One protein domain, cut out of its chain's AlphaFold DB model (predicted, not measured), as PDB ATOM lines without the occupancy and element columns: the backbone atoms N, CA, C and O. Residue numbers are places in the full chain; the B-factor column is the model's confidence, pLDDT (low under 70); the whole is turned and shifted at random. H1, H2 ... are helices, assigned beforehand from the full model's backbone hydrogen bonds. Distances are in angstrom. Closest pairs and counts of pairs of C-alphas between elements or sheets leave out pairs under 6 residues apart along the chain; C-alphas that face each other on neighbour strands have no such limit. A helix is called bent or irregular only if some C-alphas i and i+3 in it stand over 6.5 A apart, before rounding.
ATOM      1  N   GLU A   2     -73.947  70.511 -15.142       81.19
ATOM      2  CA  GLU A   2     -72.607  71.101 -14.933       81.19
ATOM      3  C   GLU A   2     -71.440  70.163 -15.270       81.19
ATOM      4  O   GLU A   2     -70.525  70.571 -15.978       81.19
ATOM      5  N   TYR A   3     -71.499  68.887 -14.875       87.06
ATOM      6  CA  TYR A   3     -70.460  67.909 -15.234       87.06
ATOM      7  C   TYR A   3     -70.316  67.698 -16.748       87.06
ATOM      8  O   TYR A   3     -69.218  67.448 -17.233       87.06
ATOM      9  N   LEU A   4     -71.410  67.839 -17.508       90.94
ATOM     10  CA  LEU A   4     -71.384  67.718 -18.965       90.94
ATOM     11  C   LEU A   4     -70.626  68.897 -19.587       90.94
ATOM     12  O   LEU A   4     -69.757  68.692 -20.429       90.94
ATOM     13  N   TYR A   5     -70.910  70.122 -19.132       86.25
ATOM     14  CA  TYR A   5     -70.175  71.314 -19.557       86.25
ATOM     15  C   TYR A   5     -68.695  71.245 -19.167       86.25
ATOM     16  O   TYR A   5     -67.847  71.593 -19.983       86.25
ATOM     17  N   LEU A   6     -68.378  70.729 -17.975       84.44
ATOM     18  CA  LEU A   6     -67.000  70.554 -17.514       84.44
ATOM     19  C   LEU A   6     -66.224  69.573 -18.399       84.44
ATOM     20  O   LEU A   6     -65.143  69.904 -18.875       84.44
ATOM     21  N   ILE A   7     -66.788  68.394 -18.671       90.50
ATOM     22  CA  ILE A   7     -66.141  67.381 -19.519       90.50
ATOM     23  C   ILE A   7     -65.977  67.908 -20.948       90.50
ATOM     24  O   ILE A   7     -64.905  67.779 -21.534       90.50
ATOM     25  N   THR A   8     -67.009  68.547 -21.499       90.00
ATOM     26  CA  THR A   8     -66.964  69.083 -22.868       90.00
ATOM     27  C   THR A   8     -65.944  70.219 -22.986       90.00
ATOM     28  O   THR A   8     -65.184  70.266 -23.950       90.00
ATOM     29  N   GLY A   9     -65.873  71.099 -21.982       84.50
ATOM     30  CA  GLY A   9     -64.874  72.162 -21.900       84.50
ATOM     31  C   GLY A   9     -63.450  71.620 -21.779       84.50
ATOM     32  O   GLY A   9     -62.567  72.091 -22.490       84.50
ATOM     33  N   LEU A  10     -63.234  70.590 -20.955       84.12
ATOM     34  CA  LEU A  10     -61.930  69.943 -20.786       84.12
ATOM     35  C   LEU A  10     -61.444  69.298 -22.092       84.12
ATOM     36  O   LEU A  10     -60.299  69.491 -22.496       84.12
ATOM     37  N   VAL A  11     -62.332  68.575 -22.782       88.44
ATOM     38  CA  VAL A  11     -62.040  67.971 -24.090       88.44
ATOM     39  C   VAL A  11     -61.752  69.054 -25.131       88.44
ATOM     40  O   VAL A  11     -60.790  68.932 -25.886       88.44
ATOM     41  N   GLY A  12     -62.533  70.138 -25.144       86.38
ATOM     42  CA  GLY A  12     -62.294  71.285 -26.019       86.38
ATOM     43  C   GLY A  12     -60.928  71.937 -25.782       86.38
ATOM     44  O   GLY A  12     -60.215  72.219 -26.742       86.38
ATOM     45  N   LEU A  13     -60.531  72.109 -24.516       81.00
ATOM     46  CA  LEU A  13     -59.217  72.637 -24.142       81.00
ATOM     47  C   LEU A  13     -58.084  71.734 -24.633       81.00
ATOM     48  O   LEU A  13     -57.119  72.213 -25.223       81.00
ATOM     49  N   PHE A  14     -58.218  70.425 -24.404       81.56
ATOM     50  CA  PHE A  14     -57.221  69.437 -24.800       81.56
ATOM     51  C   PHE A  14     -57.024  69.421 -26.319       81.56
ATOM     52  O   PHE A  14     -55.901  69.547 -26.804       81.56
ATOM     53  N   LEU A  15     -58.122  69.336 -27.076       84.50
ATOM     54  CA  LEU A  15     -58.083  69.329 -28.538       84.50
ATOM     55  C   LEU A  15     -57.572  70.657 -29.107       84.50
ATOM     56  O   LEU A  15     -56.804  70.651 -30.068       84.50
ATOM     57  N   GLY A  16     -57.955  71.789 -28.509       80.25
ATOM     58  CA  GLY A  16     -57.451  73.109 -28.890       80.25
ATOM     59  C   GLY A  16     -55.942  73.242 -28.677       80.25
ATOM     60  O   GLY A  16     -55.237  73.719 -29.566       80.25
ATOM     61  N   GLY A  17     -55.435  72.753 -27.540       75.75
ATOM     62  CA  GLY A  17     -54.002  72.709 -27.245       75.75
ATOM     63  C   GLY A  17     -53.227  71.829 -28.231       75.75
ATOM     64  O   GLY A  17     -52.247  72.280 -28.823       75.75
ATOM     65  N   GLU A  18     -53.701  70.607 -28.484       78.69
ATOM     66  CA  GLU A  18     -53.106  69.696 -29.475       78.69
ATOM     67  C   GLU A  18     -53.096  70.297 -30.891       78.69
ATOM     68  O   GLU A  18     -52.097  70.193 -31.605       78.69
ATOM     69  N   ALA A  19     -54.180  70.966 -31.296       80.00
ATOM     70  CA  ALA A  19     -54.280  71.615 -32.599       80.00
ATOM     71  C   ALA A  19     -53.292  72.784 -32.749       80.00
ATOM     72  O   ALA A  19     -52.672  72.921 -33.806       80.00
ATOM     73  N   LEU A  20     -53.097  73.592 -31.699       74.12
ATOM     74  CA  LEU A  20     -52.099  74.668 -31.675       74.12
ATOM     75  C   LEU A  20     -50.676  74.116 -31.814       74.12
ATOM     76  O   LEU A  20     -49.900  74.604 -32.642       74.12
ATOM     77  N   VAL A  21     -50.348  73.055 -31.072       73.00
ATOM     78  CA  VAL A  21     -49.033  72.403 -31.150       73.00
ATOM     79  C   VAL A  21     -48.809  71.820 -32.546       73.00
ATOM     80  O   VAL A  21     -47.839  72.188 -33.207       73.00
ATOM     81  N   ARG A  22     -49.728  70.997 -33.065       75.62
ATOM     82  CA  ARG A  22     -49.596  70.397 -34.408       75.62
ATOM     83  C   ARG A  22     -49.545  71.447 -35.520       75.62
ATOM     84  O   ARG A  22     -48.734  71.327 -36.437       75.62
ATOM     85  N   GLY A  23     -50.373  72.489 -35.437       73.44
ATOM     86  CA  GLY A  23     -50.403  73.583 -36.410       73.44
ATOM     87  C   GLY A  23     -49.111  74.400 -36.423       73.44
ATOM     88  O   GLY A  23     -48.640  74.802 -37.488       73.44
ATOM     89  N   SER A  24     -48.496  74.602 -35.257       67.88
ATOM     90  CA  SER A  24     -47.199  75.270 -35.159       67.88
ATOM     91  C   SER A  24     -46.048  74.409 -35.674       67.88
ATOM     92  O   SER A  24     -45.175  74.915 -36.381       67.88
ATOM     93  N   MET A  25     -46.103  73.094 -35.441       67.31
ATOM     94  CA  MET A  25     -45.151  72.147 -36.016       67.31
ATOM     95  C   MET A  25     -45.253  72.084 -37.550       67.31
ATOM     96  O   MET A  25     -44.239  71.998 -38.237       67.31
ATOM     97  N   ALA A  26     -46.450  72.225 -38.125       63.69
ATOM     98  CA  ALA A  26     -46.634  72.255 -39.580       63.69
ATOM     99  C   ALA A  26     -45.950  73.458 -40.272       63.69
ATOM    100  O   ALA A  26     -45.682  73.404 -41.470       63.69
ATOM    101  N   ARG A  27     -45.634  74.532 -39.531       62.00
ATOM    102  CA  ARG A  27     -44.912  75.723 -40.026       62.00
ATOM    103  C   ARG A  27     -43.407  75.711 -39.710       62.00
ATOM    104  O   ARG A  27     -42.727  76.695 -39.994       62.00
ATOM    105  N   LEU A  28     -42.867  74.605 -39.180       55.16
ATOM    106  CA  LEU A  28     -41.452  74.450 -38.789       55.16
ATOM    107  C   LEU A  28     -40.435  74.637 -39.926       55.16
ATOM    108  O   LEU A  28     -39.241  74.710 -39.655       55.16
ATOM    109  N   MET A  29     -40.866  74.718 -41.187       56.03
ATOM    110  CA  MET A  29     -39.940  74.839 -42.317       56.03
ATOM    111  C   MET A  29     -39.288  76.227 -42.454       56.03
ATOM    112  O   MET A  29     -38.318  76.344 -43.197       56.03
ATOM    113  N   THR A  30     -39.760  77.268 -41.754       57.78
ATOM    114  CA  THR A  30     -39.270  78.649 -41.973       57.78
ATOM    115  C   THR A  30     -39.045  79.511 -40.726       57.78
ATOM    116  O   THR A  30     -38.491  80.599 -40.861       57.78
ATOM    117  N   ILE A  31     -39.424  79.073 -39.517       60.44
ATOM    118  CA  ILE A  31     -39.325  79.891 -38.289       60.44
ATOM    119  C   ILE A  31     -38.542  79.141 -37.206       60.44
ATOM    120  O   ILE A  31     -38.704  77.935 -37.033       60.44
ATOM    121  N   ALA A  32     -37.699  79.861 -36.457       63.09
ATOM    122  CA  ALA A  32     -36.905  79.299 -35.369       63.09
ATOM    123  C   ALA A  32     -37.792  78.573 -34.339       63.09
ATOM    124  O   ALA A  32     -38.726  79.155 -33.786       63.09
ATOM    125  N   SER A  33     -37.452  77.319 -34.017       62.91
ATOM    126  CA  SER A  33     -38.193  76.470 -33.064       62.91
ATOM    127  C   SER A  33     -38.426  77.125 -31.690       62.91
ATOM    128  O   SER A  33     -39.386  76.774 -31.007       62.91
ATOM    129  N   ARG A  34     -37.582  78.087 -31.287       58.25
ATOM    130  CA  ARG A  34     -37.752  78.878 -30.053       58.25
ATOM    131  C   ARG A  34     -38.954  79.821 -30.098       58.25
ATOM    132  O   ARG A  34     -39.689  79.882 -29.122       58.25
ATOM    133  N   LEU A  35     -39.192  80.502 -31.221       62.12
ATOM    134  CA  LEU A  35     -40.322  81.428 -31.389       62.12
ATOM    135  C   LEU A  35     -41.664  80.699 -31.287       62.12
ATOM    136  O   LEU A  35     -42.600  81.208 -30.686       62.12
ATOM    137  N   ILE A  36     -41.743  79.481 -31.824       65.44
ATOM    138  CA  ILE A  36     -42.944  78.640 -31.747       65.44
ATOM    139  C   ILE A  36     -43.203  78.163 -30.312       65.44
ATOM    140  O   ILE A  36     -44.335  78.249 -29.833       65.44
ATOM    141  N   GLY A  37     -42.163  77.698 -29.612       62.56
ATOM    142  CA  GLY A  37     -42.277  77.295 -28.208       62.56
ATOM    143  C   GLY A  37     -42.713  78.451 -27.304       62.56
ATOM    144  O   GLY A  37     -43.589  78.274 -26.461       62.56
ATOM    145  N   LEU A  38     -42.166  79.649 -27.526       63.38
ATOM    146  CA  LEU A  38     -42.492  80.833 -26.732       63.38
ATOM    147  C   LEU A  38     -43.898  81.380 -27.052       63.38
ATOM    148  O   LEU A  38     -44.708  81.576 -26.151       63.38
ATOM    149  N   LEU A  39     -44.213  81.594 -28.335       64.38
ATOM    150  CA  LEU A  39     -45.427  82.307 -28.757       64.38
ATOM    151  C   LEU A  39     -46.638  81.411 -29.005       64.38
ATOM    152  O   LEU A  39     -47.759  81.878 -28.863       64.38
ATOM    153  N   VAL A  40     -46.463  80.156 -29.425       66.81
ATOM    154  CA  VAL A  40     -47.613  79.287 -29.730       66.81
ATOM    155  C   VAL A  40     -47.902  78.342 -28.580       66.81
ATOM    156  O   VAL A  40     -49.056  78.207 -28.183       66.81
ATOM    157  N   VAL A  41     -46.864  77.721 -28.016       67.31
ATOM    158  CA  VAL A  41     -47.047  76.822 -26.872       67.31
ATOM    159  C   VAL A  41     -47.259  77.632 -25.598       67.31
ATOM    160  O   VAL A  41     -48.297  77.457 -24.971       67.31
ATOM    161  N   GLY A  42     -46.367  78.575 -25.268       69.12
ATOM    162  CA  GLY A  42     -46.502  79.409 -24.066       69.12
ATOM    163  C   GLY A  42     -47.800  80.225 -24.030       69.12
ATOM    164  O   GLY A  42     -48.564  80.159 -23.068       69.12
ATOM    165  N   PHE A  43     -48.114  80.933 -25.116       70.31
ATOM    166  CA  PHE A  43     -49.352  81.718 -25.201       70.31
ATOM    167  C   PHE A  43     -50.600  80.824 -25.269       70.31
ATOM    168  O   PHE A  43     -51.627  81.131 -24.660       70.31
ATOM    169  N   GLY A  44     -50.515  79.684 -25.963       70.00
ATOM    170  CA  GLY A  44     -51.599  78.707 -26.063       70.00
ATOM    171  C   GLY A  44     -51.962  78.073 -24.720       70.00
ATOM    172  O   GLY A  44     -53.147  77.928 -24.423       70.00
ATOM    173  N   THR A  45     -50.973  77.766 -23.876       73.25
ATOM    174  CA  THR A  45     -51.206  77.203 -22.535       73.25
ATOM    175  C   THR A  45     -51.813  78.207 -21.560       73.25
ATOM    176  O   THR A  45     -52.608  77.801 -20.717       73.25
ATOM    177  N   SER A  46     -51.513  79.501 -21.705       74.88
ATOM    178  CA  SER A  46     -52.040  80.554 -20.820       74.88
ATOM    179  C   SER A  46     -53.342  81.194 -21.308       74.88
ATOM    180  O   SER A  46     -54.013  81.898 -20.558       74.88
ATOM    181  N   THR A  47     -53.762  80.929 -22.548       75.94
ATOM    182  CA  THR A  47     -55.028  81.450 -23.099       75.94
ATOM    183  C   THR A  47     -56.261  81.033 -22.274       75.94
ATOM    184  O   THR A  47     -57.093  81.895 -21.977       75.94
ATOM    185  N   PRO A  48     -56.405  79.762 -21.841       74.44
ATOM    186  CA  PRO A  48     -57.490  79.361 -20.948       74.44
ATOM    187  C   PRO A  48     -57.478  80.094 -19.604       74.44
ATOM    188  O   PRO A  48     -58.530  80.488 -19.109       74.44
ATOM    189  N   GLU A  49     -56.299  80.312 -19.024       77.62
ATOM    190  CA  GLU A  49     -56.154  81.007 -17.741       77.62
ATOM    191  C   GLU A  49     -56.537  82.478 -17.859       77.62
ATOM    192  O   GLU A  49     -57.210  83.006 -16.975       77.62
ATOM    193  N   LEU A  50     -56.173  83.132 -18.966       80.31
ATOM    194  CA  LEU A  50     -56.604  84.494 -19.268       80.31
ATOM    195  C   LEU A  50     -58.130  84.574 -19.381       80.31
ATOM    196  O   LEU A  50     -58.738  85.464 -18.790       80.31
ATOM    197  N   LEU A  51     -58.758  83.625 -20.080       81.31
ATOM    198  CA  LEU A  51     -60.218  83.539 -20.198       81.31
ATOM    199  C   LEU A  51     -60.898  83.372 -18.832       81.31
ATOM    200  O   LEU A  51     -61.828  84.116 -18.521       81.31
ATOM    201  N   VAL A  52     -60.411  82.445 -18.001       80.25
ATOM    202  CA  VAL A  52     -60.933  82.224 -16.643       80.25
ATOM    203  C   VAL A  52     -60.694  83.449 -15.761       80.25
ATOM    204  O   VAL A  52     -61.597  83.869 -15.047       80.25
ATOM    205  N   SER A  53     -59.519  84.074 -15.840       78.81
ATOM    206  CA  SER A  53     -59.178  85.267 -15.054       78.81
ATOM    207  C   SER A  53     -60.081  86.448 -15.397       78.81
ATOM    208  O   SER A  53     -60.559  87.143 -14.502       78.81
ATOM    209  N   VAL A  54     -60.362  86.661 -16.686       83.50
ATOM    210  CA  VAL A  54     -61.315  87.683 -17.131       83.50
ATOM    211  C   VAL A  54     -62.715  87.360 -16.614       83.50
ATOM    212  O   VAL A  54     -63.340  88.236 -16.024       83.50
ATOM    213  N   ASP A  55     -63.197  86.124 -16.754       82.88
ATOM    214  CA  ASP A  55     -64.527  85.728 -16.266       82.88
ATOM    215  C   ASP A  55     -64.666  85.906 -14.740       82.88
ATOM    216  O   ASP A  55     -65.651  86.471 -14.266       82.88
ATOM    217  N   VAL A  56     -63.642  85.532 -13.969       80.88
ATOM    218  CA  VAL A  56     -63.575  85.701 -12.507       80.88
ATOM    219  C   VAL A  56     -63.635  87.180 -12.113       80.88
ATOM    220  O   VAL A  56     -64.449  87.553 -11.263       80.88
ATOM    221  N   VAL A  57     -62.865  88.044 -12.784       80.75
ATOM    222  CA  VAL A  57     -62.904  89.501 -12.570       80.75
ATOM    223  C   VAL A  57     -64.278  90.077 -12.925       80.75
ATOM    224  O   VAL A  57     -64.823  90.884 -12.169       80.75
ATOM    225  N   TRP A  58     -64.873  89.645 -14.039       81.56
ATOM    226  CA  TRP A  58     -66.208  90.073 -14.467       81.56
ATOM    227  C   TRP A  58     -67.300  89.654 -13.479       81.56
ATOM    228  O   TRP A  58     -68.205  90.436 -13.187       81.56
ATOM    229  N   ARG A  59     -67.192  88.448 -12.915       82.62
ATOM    230  CA  ARG A  59     -68.108  87.906 -11.901       82.62
ATOM    231  C   ARG A  59     -67.811  88.390 -10.480       82.62
ATOM    232  O   ARG A  59     -68.569  88.059  -9.572       82.62
ATOM    233  N   ARG A  60     -66.749  89.183 -10.278       74.25
ATOM    234  CA  ARG A  60     -66.254  89.651  -8.967       74.25
ATOM    235  C   ARG A  60     -65.907  88.517  -7.997       74.25
ATOM    236  O   ARG A  60     -66.002  88.681  -6.781       74.25
ATOM    237  N   LEU A  61     -65.499  87.374  -8.536       71.94
ATOM    238  CA  LEU A  61     -64.916  86.284  -7.766       71.94
ATOM    239  C   LEU A  61     -63.432  86.628  -7.527       71.94
ATOM    240  O   LEU A  61     -62.790  87.224  -8.387       71.94
ATOM    241  N   LEU A  62     -62.893  86.339  -6.340       57.78
ATOM    242  CA  LEU A  62     -61.568  86.835  -5.918       57.78
ATOM    243  C   LEU A  62     -60.438  85.796  -6.014       57.78
ATOM    244  O   LEU A  62     -59.297  86.115  -5.697       57.78
ATOM    245  N   ASP A  63     -60.719  84.576  -6.471       62.62
ATOM    246  CA  ASP A  63     -59.817  83.437  -6.246       62.62
ATOM    247  C   ASP A  63     -58.930  83.063  -7.450       62.62
ATOM    248  O   ASP A  63     -58.743  81.897  -7.786       62.62
ATOM    249  N   ILE A  64     -58.352  84.064  -8.123       67.88
ATOM    250  CA  ILE A  64     -57.349  83.831  -9.185       67.88
ATOM    251  C   ILE A  64     -56.021  83.289  -8.630       67.88
ATOM    252  O   ILE A  64     -55.273  82.617  -9.336       67.88
ATOM    253  N   THR A  65     -55.727  83.558  -7.357       66.31
ATOM    254  CA  THR A  65     -54.430  83.271  -6.729       66.31
ATOM    255  C   THR A  65     -54.138  81.773  -6.654       66.31
ATOM    256  O   THR A  65     -52.998  81.352  -6.845       66.31
ATOM    257  N   LEU A  66     -55.167  80.953  -6.414       69.69
ATOM    258  CA  LEU A  66     -55.036  79.496  -6.337       69.69
ATOM    259  C   LEU A  66     -54.662  78.875  -7.687       69.69
ATOM    260  O   LEU A  66     -53.875  77.929  -7.726       69.69
ATOM    261  N   LEU A  67     -55.185  79.426  -8.788       74.81
ATOM    262  CA  LEU A  67     -54.916  78.930 -10.136       74.81
ATOM    263  C   LEU A  67     -53.432  79.103 -10.490       74.81
ATOM    264  O   LEU A  67     -52.779  78.141 -10.894       74.81
ATOM    265  N   SER A  68     -52.871  80.287 -10.229       78.00
ATOM    266  CA  SER A  68     -51.455  80.576 -10.487       78.00
ATOM    267  C   SER A  68     -50.514  79.682  -9.674       78.00
ATOM    268  O   SER A  68     -49.504  79.203 -10.191       78.00
ATOM    269  N   ILE A  69     -50.848  79.413  -8.404       78.62
ATOM    270  CA  ILE A  69     -50.057  78.518  -7.545       78.62
ATOM    271  C   ILE A  69     -50.082  77.086  -8.095       78.62
ATOM    272  O   ILE A  69     -49.045  76.420  -8.116       78.62
ATOM    273  N   PHE A  70     -51.238  76.609  -8.564       79.44
ATOM    274  CA  PHE A  70     -51.373  75.263  -9.117       79.44
ATOM    275  C   PHE A  70     -50.545  75.065 -10.394       79.44
ATOM    276  O   PHE A  70     -49.911  74.023 -10.553       79.44
ATOM    277  N   PHE A  71     -50.485  76.063 -11.276       77.62
ATOM    278  CA  PHE A  71     -49.656  75.981 -12.479       77.62
ATOM    279  C   PHE A  71     -48.162  75.933 -12.148       77.62
ATOM    280  O   PHE A  71     -47.444  75.069 -12.652       77.62
ATOM    281  N   VAL A  72     -47.694  76.806 -11.255       77.69
ATOM    282  CA  VAL A  72     -46.266  76.872 -10.920       77.69
ATOM    283  C   VAL A  72     -45.821  75.687 -10.067       77.69
ATOM    284  O   VAL A  72     -44.779  75.113 -10.346       77.69
ATOM    285  N   LEU A  73     -46.569  75.299  -9.032       82.31
ATOM    286  CA  LEU A  73     -46.142  74.230  -8.120       82.31
ATOM    287  C   LEU A  73     -46.650  72.854  -8.544       82.31
ATOM    288  O   LEU A  73     -45.912  71.875  -8.468       82.31
ATOM    289  N   GLY A  74     -47.902  72.772  -8.989       83.00
ATOM    290  CA  GLY A  74     -48.535  71.512  -9.367       83.00
ATOM    291  C   GLY A  74     -47.942  70.957 -10.654       83.00
ATOM    292  O   GLY A  74     -47.357  69.876 -10.646       83.00
ATOM    293  N   ILE A  75     -48.042  71.704 -11.756       81.50
ATOM    294  CA  ILE A  75     -47.592  71.210 -13.067       81.50
ATOM    295  C   ILE A  75     -46.070  71.045 -13.091       81.50
ATOM    296  O   ILE A  75     -45.583  69.974 -13.458       81.50
ATOM    297  N   LEU A  76     -45.309  72.056 -12.656       82.81
ATOM    298  CA  LEU A  76     -43.844  71.970 -12.642       82.81
ATOM    299  C   LEU A  76     -43.348  70.879 -11.684       82.81
ATOM    300  O   LEU A  76     -42.449  70.124 -12.044       82.81
ATOM    301  N   GLY A  77     -43.945  70.766 -10.491       83.69
ATOM    302  CA  GLY A  77     -43.565  69.770  -9.490       83.69
ATOM    303  C   GLY A  77     -43.822  68.338  -9.955       83.69
ATOM    304  O   GLY A  77     -42.941  67.487  -9.843       83.69
ATOM    305  N   VAL A  78     -44.992  68.076 -10.549       86.75
ATOM    306  CA  VAL A  78     -45.307  66.763 -11.137       86.75
ATOM    307  C   VAL A  78     -44.382  66.459 -12.315       86.75
ATOM    308  O   VAL A  78     -43.869  65.345 -12.417       86.75
ATOM    309  N   THR A  79     -44.109  67.444 -13.174       84.94
ATOM    310  CA  THR A  79     -43.207  67.262 -14.322       84.94
ATOM    311  C   THR A  79     -41.790  66.927 -13.860       84.94
ATOM    312  O   THR A  79     -41.209  65.971 -14.361       84.94
ATOM    313  N   ALA A  80     -41.264  67.643 -12.860       85.56
ATOM    314  CA  ALA A  80     -39.933  67.411 -12.303       85.56
ATOM    315  C   ALA A  80     -39.792  66.043 -11.611       85.56
ATOM    316  O   ALA A  80     -38.695  65.486 -11.587       85.56
ATOM    317  N   LEU A  81     -40.887  65.491 -11.072       89.94
ATOM    318  CA  LEU A  81     -40.906  64.147 -10.486       89.94
ATOM    319  C   LEU A  81     -40.802  63.049 -11.557       89.94
ATOM    320  O   LEU A  81     -40.190  62.011 -11.316       89.94
ATOM    321  N   ILE A  82     -41.404  63.273 -12.729       91.75
ATOM    322  CA  ILE A  82     -41.411  62.317 -13.844       91.75
ATOM    323  C   ILE A  82     -40.119  62.423 -14.663       91.75
ATOM    324  O   ILE A  82     -39.527  61.407 -15.021       91.75
ATOM    325  N   ALA A  83     -39.688  63.645 -14.974       85.00
ATOM    326  CA  ALA A  83     -38.536  63.923 -15.819       85.00
ATOM    327  C   ALA A  83     -37.733  65.107 -15.253       85.00
ATOM    328  O   ALA A  83     -38.262  66.219 -15.177       85.00
ATOM    329  N   PRO A  84     -36.445  64.917 -14.899       81.50
ATOM    330  CA  PRO A  84     -35.589  66.018 -14.476       81.50
ATOM    331  C   PRO A  84     -35.510  67.085 -15.571       81.50
ATOM    332  O   PRO A  84     -35.154  66.788 -16.712       81.50
ATOM    333  N   ILE A  85     -35.830  68.330 -15.219       80.88
ATOM    334  CA  ILE A  85     -35.848  69.451 -16.159       80.88
ATOM    335  C   ILE A  85     -34.477  70.141 -16.107       80.88
ATOM    336  O   ILE A  85     -34.148  70.743 -15.081       80.88
ATOM    337  N   PRO A  86     -33.649  70.075 -17.167       80.56
ATOM    338  CA  PRO A  86     -32.386  70.803 -17.199       80.56
ATOM    339  C   PRO A  86     -32.655  72.313 -17.245       80.56
ATOM    340  O   PRO A  86     -33.321  72.808 -18.154       80.56
TER     341      PRO A  86
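This is residues 2 to 86 of the 137 residues of the protein "Na_Ca_ex domain-containing protein" of Roseibaca ekhonensis (UniProt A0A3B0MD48). A loose zigzag of three helices: the bent H2 stands in the middle, H1 folds back beside its first arm, H2a, and H3 turns back from the end of its second arm, H2b. H1 and H3 diverge from H2 and stay apart from each other, and residues 2 to 12 of H1 and residues 77 to 84, of which 77 to 82 belong to H3, stick out. The printed part has 85 residues with three named helices in the order H1, H2, H3, no named strand, and the class all helix. It is loose, with a radius of gyration of the C-alphas of 15.4 A, and elongated, spanning 44 by 27 by 23 A.

H2, residues 33 to 58, was assigned as one helix by its hydrogen bonds but is bent, with C-alphas 45 and 48 6.8 A apart; its arms H2a, residues 33 to 45, and H2b, residues 48 to 58, stand at a steep tilt of 38 degrees. H1, residues 2 to 25, touches H2a with residues 17 to 24 alone, the closest C-alphas being those of Ser 24 and Ile 36, 6.4 A apart. They form a helical hairpin, opposite ways at a shallow tilt of 11 degrees. H1 and H2b are close but not clearly touching, the closest C-alphas, of Leu 13 and Pro 48, being 7.6 A apart. H3, residues 64 to 82, only just touches H2b, with 3 pairs of C-alphas within 8 A and with its residues 64 to 67 alone; the closest are those of Ser 53 and Ile 64, 6.3 A apart. This second helical hairpin runs opposite ways at a shallow tilt of 19 degrees. H3 is apart from H1 and H2a. Every O i to N i+4 pair is within hydrogen-bond range in H1 and H2b, against 6 of 9 in H2a and 13 of 15 in H3.

H1 is 34.6 A long, from C-alpha 2 at (-72.607, 71.101, -14.933). H2a measures 16.8 A and H2b 15.3 A. H3 is 27.2 A long, ending with C-alpha 82 at (-41.411, 62.317, -13.844).

The C-alphas farthest apart, of Met 29 and Arg 60, are 45.0 A apart. The printed part has no cut; the link from H1 to H2 is short and that from H2 to H3 tight. Residues 24 to 42 and 62 to 66 have pLDDT under 70.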